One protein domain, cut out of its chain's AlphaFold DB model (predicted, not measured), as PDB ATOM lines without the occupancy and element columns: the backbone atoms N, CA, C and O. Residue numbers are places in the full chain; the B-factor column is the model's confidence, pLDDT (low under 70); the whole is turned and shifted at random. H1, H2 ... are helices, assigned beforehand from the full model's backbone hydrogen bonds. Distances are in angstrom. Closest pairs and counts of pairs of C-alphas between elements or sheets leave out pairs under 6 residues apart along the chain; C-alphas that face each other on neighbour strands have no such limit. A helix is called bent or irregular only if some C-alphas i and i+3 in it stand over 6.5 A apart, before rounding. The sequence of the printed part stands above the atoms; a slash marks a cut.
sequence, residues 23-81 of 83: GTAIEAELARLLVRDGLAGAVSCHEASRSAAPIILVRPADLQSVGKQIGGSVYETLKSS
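This is residues 23 to 81 of the 83 residues of an uncharacterized protein of Verrucomicrobia bacterium (UniProt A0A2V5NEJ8). Two helices meet near their first ends as a V and spread apart toward their last ends, H2 being the longer arm. A long loop, residues 38 to 62, runs from the end of H1 round past the last end of H2 and back along the length of H2 to its start. The printed part has 59 residues with two named helices, H1 then H2, and no named strand; its class is all helix. It is only just compact, close to loose, with a radius of gyration of the C-alphas of 12.3 A, and it is elongated, spanning 39 by 23 by 15 A.

The longest helix is H2, residues 63 to 81. H1, residues 23 to 37, touches it, with 22 pairs of C-alphas within 8 A. The closest C-alphas of the two are those of Ile 26 and Gly 67, 4.3 A apart. Their centres are 8.4 A apart. Their lines stand at a steep tilt of 49 degrees, and they run the same way. In H1 every O i to N i+4 pair is within hydrogen-bond range; in H2 14 of 15 are.

H2 measures 27.5 A from C-alpha 63 at (17.135, 14.142, 33.695) to C-alpha 81 at (42.028, 3.206, 29.253). H1 measures 20.9 A and begins at C-alpha 23, at (20.508, 6.218, 37.380). Neither helix is bent or irregular.

The two C-alphas farthest apart are those of Ser 44 and Pro 60, at 39.0 A. The printed part has no cut. The link from H1 to H2, residues 38 to 62, is long, and its C-alphas lie 8 to 21 A from the mean of all C-alphas. The mean pLDDT of the printed part is 77.8; residues 40 to 49, residue 60 and residue 81 are under 70.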
ATOM      1  N   GLY A  23      19.834   7.501  37.602       85.12
ATOM      2  CA  GLY A  23      20.508   6.218  37.380       85.12
ATOM      3  C   GLY A  23      20.029   5.533  36.102       85.12
ATOM      4  O   GLY A  23      20.838   5.201  35.247       85.12
ATOM      5  N   THR A  24      18.711   5.447  35.904       87.88
ATOM      6  CA  THR A  24      18.119   4.875  34.686       87.88
ATOM      7  C   THR A  24      18.519   5.648  33.428       87.88
ATOM      8  O   THR A  24      18.779   5.046  32.389       87.88
ATOM      9  N   ALA A  25      18.601   6.980  33.503       89.31
ATOM     10  CA  ALA A  25      19.041   7.797  32.373       89.31
ATOM     11  C   ALA A  25      20.527   7.570  32.034       89.31
ATOM     12  O   ALA A  25      20.885   7.525  30.857       89.31
ATOM     13  N   ILE A  26      21.377   7.388  33.051       89.50
ATOM     14  CA  ILE A  26      22.797   7.047  32.888       89.50
ATOM     15  C   ILE A  26      22.943   5.653  32.268       89.50
ATOM     16  O   ILE A  26      23.666   5.494  31.288       89.50
ATOM     17  N   GLU A  27      22.237   4.655  32.802       88.19
ATOM     18  CA  GLU A  27      22.246   3.275  32.301       88.19
ATOM     19  C   GLU A  27      21.800   3.197  30.839       88.19
ATOM     20  O   GLU A  27      22.460   2.549  30.026       88.19
ATOM     21  N   ALA A  28      20.719   3.897  30.487       89.38
ATOM     22  CA  ALA A  28      20.216   3.947  29.119       89.38
ATOM     23  C   ALA A  28      21.247   4.546  28.152       89.38
ATOM     24  O   ALA A  28      21.431   4.028  27.048       89.38
ATOM     25  N   GLU A  29      21.944   5.610  28.559       91.06
ATOM     26  CA  GLU A  29      22.988   6.209  27.730       91.06
ATOM     27  C   GLU A  29      24.211   5.297  27.599       91.06
ATOM     28  O   GLU A  29      24.718   5.111  26.492       91.06
ATOM     29  N   LEU A  30      24.672   4.690  28.695       87.75
ATOM     30  CA  LEU A  30      25.798   3.755  28.667       87.75
ATOM     31  C   LEU A  30      25.496   2.555  27.768       87.75
ATOM     32  O   LEU A  30      26.317   2.206  26.922       87.75
ATOM     33  N   ALA A  31      24.302   1.970  27.884       87.88
ATOM     34  CA  ALA A  31      23.857   0.899  27.000       87.88
ATOM     35  C   ALA A  31      23.857   1.353  25.533       87.88
ATOM     36  O   ALA A  31      24.371   0.644  24.665       87.88
ATOM     37  N   ARG A  32      23.348   2.559  25.247       91.19
ATOM     38  CA  ARG A  32      23.338   3.135  23.895       91.19
ATOM     39  C   ARG A  32      24.751   3.295  23.326       91.19
ATOM     40  O   ARG A  32      24.968   2.947  22.166       91.19
ATOM     41  N   LEU A  33      25.696   3.820  24.106       88.38
ATOM     42  CA  LEU A  33      27.087   4.040  23.686       88.38
ATOM     43  C   LEU A  33      27.833   2.719  23.476       88.38
ATOM     44  O   LEU A  33      28.481   2.545  22.447       88.38
ATOM     45  N   LEU A  34      27.663   1.759  24.387       84.75
ATOM     46  CA  LEU A  34      28.260   0.426  24.274       84.75
ATOM     47  C   LEU A  34      27.751  -0.335  23.045       84.75
ATOM     48  O   LEU A  34      28.541  -0.984  22.365       84.75
ATOM     49  N   VAL A  35      26.454  -0.241  22.732       87.56
ATOM     50  CA  VAL A  35      25.877  -0.869  21.532       87.56
ATOM     51  C   VAL A  35      26.343  -0.172  20.254       87.56
ATOM     52  O   VAL A  35      26.615  -0.846  19.263       87.56
ATOM     53  N   ARG A  36      26.415   1.166  20.256       87.25
ATOM     54  CA  ARG A  36      26.751   1.948  19.058       87.25
ATOM     55  C   ARG A  36      28.228   1.837  18.687       87.25
ATOM     56  O   ARG A  36      28.542   1.610  17.525       87.25
ATOM     57  N   ASP A  37      29.103   2.029  19.667       83.75
ATOM     58  CA  ASP A  37      30.524   2.283  19.426       83.75
ATOM     59  C   ASP A  37      31.420   1.144  19.946       83.75
ATOM     60  O   ASP A  37      32.568   1.024  19.514       83.75
ATOM     61  N   GLY A  38      30.901   0.287  20.839       80.69
ATOM     62  CA  GLY A  38      31.684  -0.732  21.540       80.69
ATOM     63  C   GLY A  38      32.747  -0.130  22.466       80.69
ATOM     64  O   GLY A  38      33.022   1.060  22.437       80.69
ATOM     65  N   LEU A  39      33.389  -0.947  23.300       77.62
ATOM     66  CA  LEU A  39      34.544  -0.498  24.084       77.62
ATOM     67  C   LEU A  39      35.810  -1.080  23.449       77.62
ATOM     68  O   LEU A  39      36.082  -2.276  23.565       77.62
ATOM     69  N   ALA A  40      36.538  -0.258  22.693       64.25
ATOM     70  CA  ALA A  40      37.796  -0.671  22.081       64.25
ATOM     71  C   ALA A  40      38.905  -0.663  23.141       64.25
ATOM     72  O   ALA A  40      39.187   0.371  23.735       64.25
ATOM     73  N   GLY A  41      39.536  -1.816  23.360       59.72
ATOM     74  CA  GLY A  41      40.600  -1.986  24.347       59.72
ATOM     75  C   GLY A  41      40.115  -2.777  25.553       59.72
ATOM     76  O   GLY A  41      39.159  -2.402  26.226       59.72
ATOM     77  N   ALA A  42      40.771  -3.910  25.803       53.12
ATOM     78  CA  ALA A  42      40.557  -4.687  27.010       53.12
ATOM     79  C   ALA A  42      40.825  -3.774  28.209       53.12
ATOM     80  O   ALA A  42      41.962  -3.360  28.431       53.12
ATOM     81  N   VAL A  43      39.772  -3.435  28.954       56.50
ATOM     82  CA  VAL A  43      39.902  -2.816  30.271       56.50
ATOM     83  C   VAL A  43      40.654  -3.837  31.114       56.50
ATOM     84  O   VAL A  43      40.086  -4.833  31.559       56.50
ATOM     85  N   SER A  44      41.970  -3.656  31.211       53.03
ATOM     86  CA  SER A  44      42.820  -4.469  32.065       53.03
ATOM     87  C   SER A  44      42.255  -4.377  33.475       53.03
ATOM     88  O   SER A  44      41.999  -3.287  33.983       53.03
ATOM     89  N   CYS A  45      42.015  -5.538  34.067       50.88
ATOM     90  CA  CYS A  45      41.326  -5.779  35.326       50.88
ATOM     91  C   CYS A  45      42.110  -5.309  36.566       50.88
ATOM     92  O   CYS A  45      42.173  -6.019  37.566       50.88
ATOM     93  N   HIS A  46      42.718  -4.125  36.517       51.12
ATOM     94  CA  HIS A  46      43.264  -3.440  37.681       51.12
ATOM     95  C   HIS A  46      42.697  -2.028  37.757       51.12
ATOM     96  O   HIS A  46      42.920  -1.174  36.899       51.12
ATOM     97  N   GLU A  47      41.907  -1.850  38.807       61.16
ATOM     98  CA  GLU A  47      41.177  -0.657  39.184       61.16
ATOM     99  C   GLU A  47      42.077   0.581  39.186       61.16
ATOM    100  O   GLU A  47      43.074   0.660  39.902       61.16
ATOM    101  N   ALA A  48      41.671   1.592  38.429       60.19
ATOM    102  CA  ALA A  48      42.051   2.962  38.714       60.19
ATOM    103  C   ALA A  48      40.762   3.697  39.064       60.19
ATOM    104  O   ALA A  48      39.841   3.739  38.248       60.19
ATOM    105  N   SER A  49      40.682   4.275  40.265       62.94
ATOM    106  CA  SER A  49      39.685   5.311  40.538       62.94
ATOM    107  C   SER A  49      39.893   6.421  39.512       62.94
ATOM    108  O   SER A  49      40.991   6.976  39.417       62.94
ATOM    109  N   ARG A  50      38.881   6.696  38.687       70.69
ATOM    110  CA  ARG A  50      38.972   7.705  37.632       70.69
ATOM    111  C   ARG A  50      37.972   8.815  37.885       70.69
ATOM    112  O   ARG A  50      36.804   8.562  38.166       70.69
ATOM    113  N   SER A  51      38.450  10.044  37.740       70.56
ATOM    114  CA  SER A  51      37.590  11.219  37.758       70.56
ATOM    115  C   SER A  51      36.998  11.428  36.367       70.56
ATOM    116  O   SER A  51      37.734  11.522  35.382       70.56
ATOM    117  N   ALA A  52      35.672  11.463  36.291       74.50
ATOM    118  CA  ALA A  52      34.942  11.869  35.098       74.50
ATOM    119  C   ALA A  52      35.033  13.397  34.914       74.50
ATOM    120  O   ALA A  52      35.366  14.136  35.845       74.50
ATOM    121  N   ALA A  53      34.751  13.885  33.708       75.69
ATOM    122  CA  ALA A  53      34.735  15.313  33.432       75.69
ATOM    123  C   ALA A  53      33.607  16.015  34.218       75.69
ATOM    124  O   ALA A  53      32.565  15.404  34.479       75.69
ATOM    125  N   PRO A  54      33.774  17.303  34.575       74.12
ATOM    126  CA  PRO A  54      32.720  18.079  35.220       74.12
ATOM    127  C   PRO A  54      31.440  18.095  34.376       74.12
ATOM    128  O   PRO A  54      31.481  18.350  33.173       74.12
ATOM    129  N   ILE A  55      30.298  17.862  35.021       78.31
ATOM    130  CA  ILE A  55      28.974  17.912  34.390       78.31
ATOM    131  C   ILE A  55      28.367  19.296  34.614       78.31
ATOM    132  O   ILE A  55      28.353  19.801  35.738       78.31
ATOM    133  N   ILE A  56      27.840  19.916  33.554       77.00
ATOM    134  CA  ILE A  56      27.224  21.245  33.631       77.00
ATOM    135  C   ILE A  56      25.709  21.080  33.766       77.00
ATOM    136  O   ILE A  56      24.996  20.789  32.803       77.00
ATOM    137  N   LEU A  57      25.206  21.315  34.978       72.88
ATOM    138  CA  LEU A  57      23.774  21.317  35.271       72.88
ATOM    139  C   LEU A  57      23.159  22.679  34.921       72.88
ATOM    140  O   LEU A  57      23.230  23.628  35.702       72.88
ATOM    141  N   VAL A  58      22.520  22.775  33.755       73.56
ATOM    142  CA  VAL A  58      21.694  23.939  33.387       73.56
ATOM    143  C   VAL A  58      20.291  23.750  33.968       73.56
ATOM    144  O   VAL A  58      19.695  22.692  33.785       73.56
ATOM    145  N   ARG A  59      19.758  24.750  34.686       70.75
ATOM    146  CA  ARG A  59      18.394  24.698  35.247       70.75
ATOM    147  C   ARG A  59      17.356  25.286  34.272       70.75
ATOM    148  O   ARG A  59      17.631  26.341  33.703       70.75
ATOM    149  N   PRO A  60      16.153  24.688  34.152       68.50
ATOM    150  CA  PRO A  60      15.740  23.418  34.754       68.50
ATOM    151  C   PRO A  60      16.481  22.239  34.108       68.50
ATOM    152  O   PRO A  60      16.597  22.161  32.888       68.50
ATOM    153  N   ALA A  61      17.010  21.344  34.941       70.12
ATOM    154  CA  ALA A  61      17.804  20.222  34.464       70.12
ATOM    155  C   ALA A  61      16.871  19.091  34.022       70.12
ATOM    156  O   ALA A  61      16.160  18.514  34.842       70.12
ATOM    157  N   ASP A  62      16.877  18.781  32.728       83.69
ATOM    158  CA  ASP A  62      16.243  17.575  32.202       83.69
ATOM    159  C   ASP A  62      17.085  16.344  32.573       83.69
ATOM    160  O   ASP A  62      18.265  16.263  32.224       83.69
ATOM    161  N   LEU A  63      16.474  15.373  33.256       83.00
ATOM    162  CA  LEU A  63      17.135  14.142  33.695       83.00
ATOM    163  C   LEU A  63      17.753  13.368  32.528       83.00
ATOM    164  O   LEU A  63      18.813  12.768  32.695       83.00
ATOM    165  N   GLN A  64      17.129  13.398  31.348       85.31
ATOM    166  CA  GLN A  64      17.665  12.709  30.178       85.31
ATOM    167  C   GLN A  64      18.935  13.397  29.668       85.31
ATOM    168  O   GLN A  64      19.920  12.727  29.359       85.31
ATOM    169  N   SER A  65      18.940  14.729  29.610       85.69
ATOM    170  CA  SER A  65      20.128  15.520  29.283       85.69
ATOM    171  C   SER A  65      21.267  15.296  30.284       85.69
ATOM    172  O   SER A  65      22.401  15.038  29.878       85.69
ATOM    173  N   VAL A  66      20.974  15.304  31.589       87.00
ATOM    174  CA  VAL A  66      21.985  15.052  32.632       87.00
ATOM    175  C   VAL A  66      22.512  13.617  32.554       87.00
ATOM    176  O   VAL A  66      23.724  13.409  32.590       87.00
ATOM    177  N   GLY A  67      21.632  12.630  32.370       87.31
ATOM    178  CA  GLY A  67      22.020  11.231  32.193       87.31
ATOM    179  C   GLY A  67      22.928  11.024  30.983       87.31
ATOM    180  O   GLY A  67      23.922  10.310  31.086       87.31
ATOM    181  N   LYS A  68      22.661  11.726  29.872       89.75
ATOM    182  CA  LYS A  68      23.532  11.727  28.688       89.75
ATOM    183  C   LYS A  68      24.923  12.284  28.980       89.75
ATOM    184  O   LYS A  68      25.913  11.691  28.564       89.75
ATOM    185  N   GLN A  69      25.009  13.402  29.702       88.19
ATOM    186  CA  GLN A  69      26.297  14.009  30.054       88.19
ATOM    187  C   GLN A  69      27.122  13.099  30.970       88.19
ATOM    188  O   GLN A  69      28.300  12.862  30.705       88.19
ATOM    189  N   ILE A  70      26.496  12.544  32.012       87.94
ATOM    190  CA  ILE A  70      27.161  11.627  32.945       87.94
ATOM    191  C   ILE A  70      27.581  10.341  32.222       87.94
ATOM    192  O   ILE A  70      28.747   9.959  32.284       87.94
ATOM    193  N   GLY A  71      26.654   9.689  31.510       87.75
ATOM    194  CA  GLY A  71      26.913   8.440  30.792       87.75
ATOM    195  C   GLY A  71      28.002   8.595  29.733       87.75
ATOM    196  O   GLY A  71      28.918   7.780  29.670       87.75
ATOM    197  N   GLY A  72      27.966   9.689  28.966       88.12
ATOM    198  CA  GLY A  72      29.017  10.030  28.011       88.12
ATOM    199  C   GLY A  72      30.373  10.236  28.682       88.12
ATOM    200  O   GLY A  72      31.369   9.680  28.223       88.12
ATOM    201  N   SER A  73      30.424  10.966  29.800       88.19
ATOM    202  CA  SER A  73      31.695  11.178  30.493       88.19
ATOM    203  C   SER A  73      32.273   9.883  31.061       88.19
ATOM    204  O   SER A  73      33.476   9.673  30.942       88.19
ATOM    205  N   VAL A  74      31.447   9.021  31.662       85.75
ATOM    206  CA  VAL A  74      31.888   7.709  32.160       85.75
ATOM    207  C   VAL A  74      32.408   6.856  31.003       85.75
ATOM    208  O   VAL A  74      33.477   6.260  31.106       85.75
ATOM    209  N   TYR A  75      31.689   6.831  29.881       85.69
ATOM    210  CA  TYR A  75      32.074   6.063  28.703       85.69
ATOM    211  C   TYR A  75      33.431   6.499  28.121       85.69
ATOM    212  O   TYR A  75      34.284   5.652  27.857       85.69
ATOM    213  N   GLU A  76      33.686   7.803  27.986       84.50
ATOM    214  CA  GLU A  76      34.985   8.307  27.513       84.50
ATOM    215  C   GLU A  76      36.126   8.000  28.498       84.50
ATOM    216  O   GLU A  76      37.244   7.652  28.099       84.50
ATOM    217  N   THR A  77      35.852   8.046  29.803       81.19
ATOM    218  CA  THR A  77      36.809   7.626  30.834       81.19
ATOM    219  C   THR A  77      37.158   6.136  30.726       81.19
ATOM    220  O   THR A  77      38.318   5.768  30.919       81.19
ATOM    221  N   LEU A  78      36.191   5.279  30.380       78.88
ATOM    222  CA  LEU A  78      36.424   3.852  30.139       78.88
ATOM    223  C   LEU A  78      37.213   3.613  28.842       78.88
ATOM    224  O   LEU A  78      38.140   2.805  28.822       78.88
ATOM    225  N   LYS A  79      36.886   4.342  27.771       78.94
ATOM    226  CA  LYS A  79      37.525   4.219  26.452       78.94
ATOM    227  C   LYS A  79      38.979   4.696  26.440       78.94
ATOM    228  O   LYS A  79      39.822   4.090  25.793       78.94
ATOM    229  N   SER A  80      39.301   5.748  27.188       70.06
ATOM    230  CA  SER A  80      40.672   6.276  27.310       70.06
ATOM    231  C   SER A  80      41.628   5.375  28.112       70.06
ATOM    232  O   SER A  80      42.792   5.722  28.297       70.06
ATOM    233  N   SER A  81      41.182   4.203  28.581       58.06
ATOM    234  CA  SER A  81      42.028   3.206  29.253       58.06
ATOM    235  C   SER A  81      42.899   2.365  28.301       58.06
ATOM    236  O   SER A  81      43.590   1.465  28.773       58.06
TER     237      SER A  81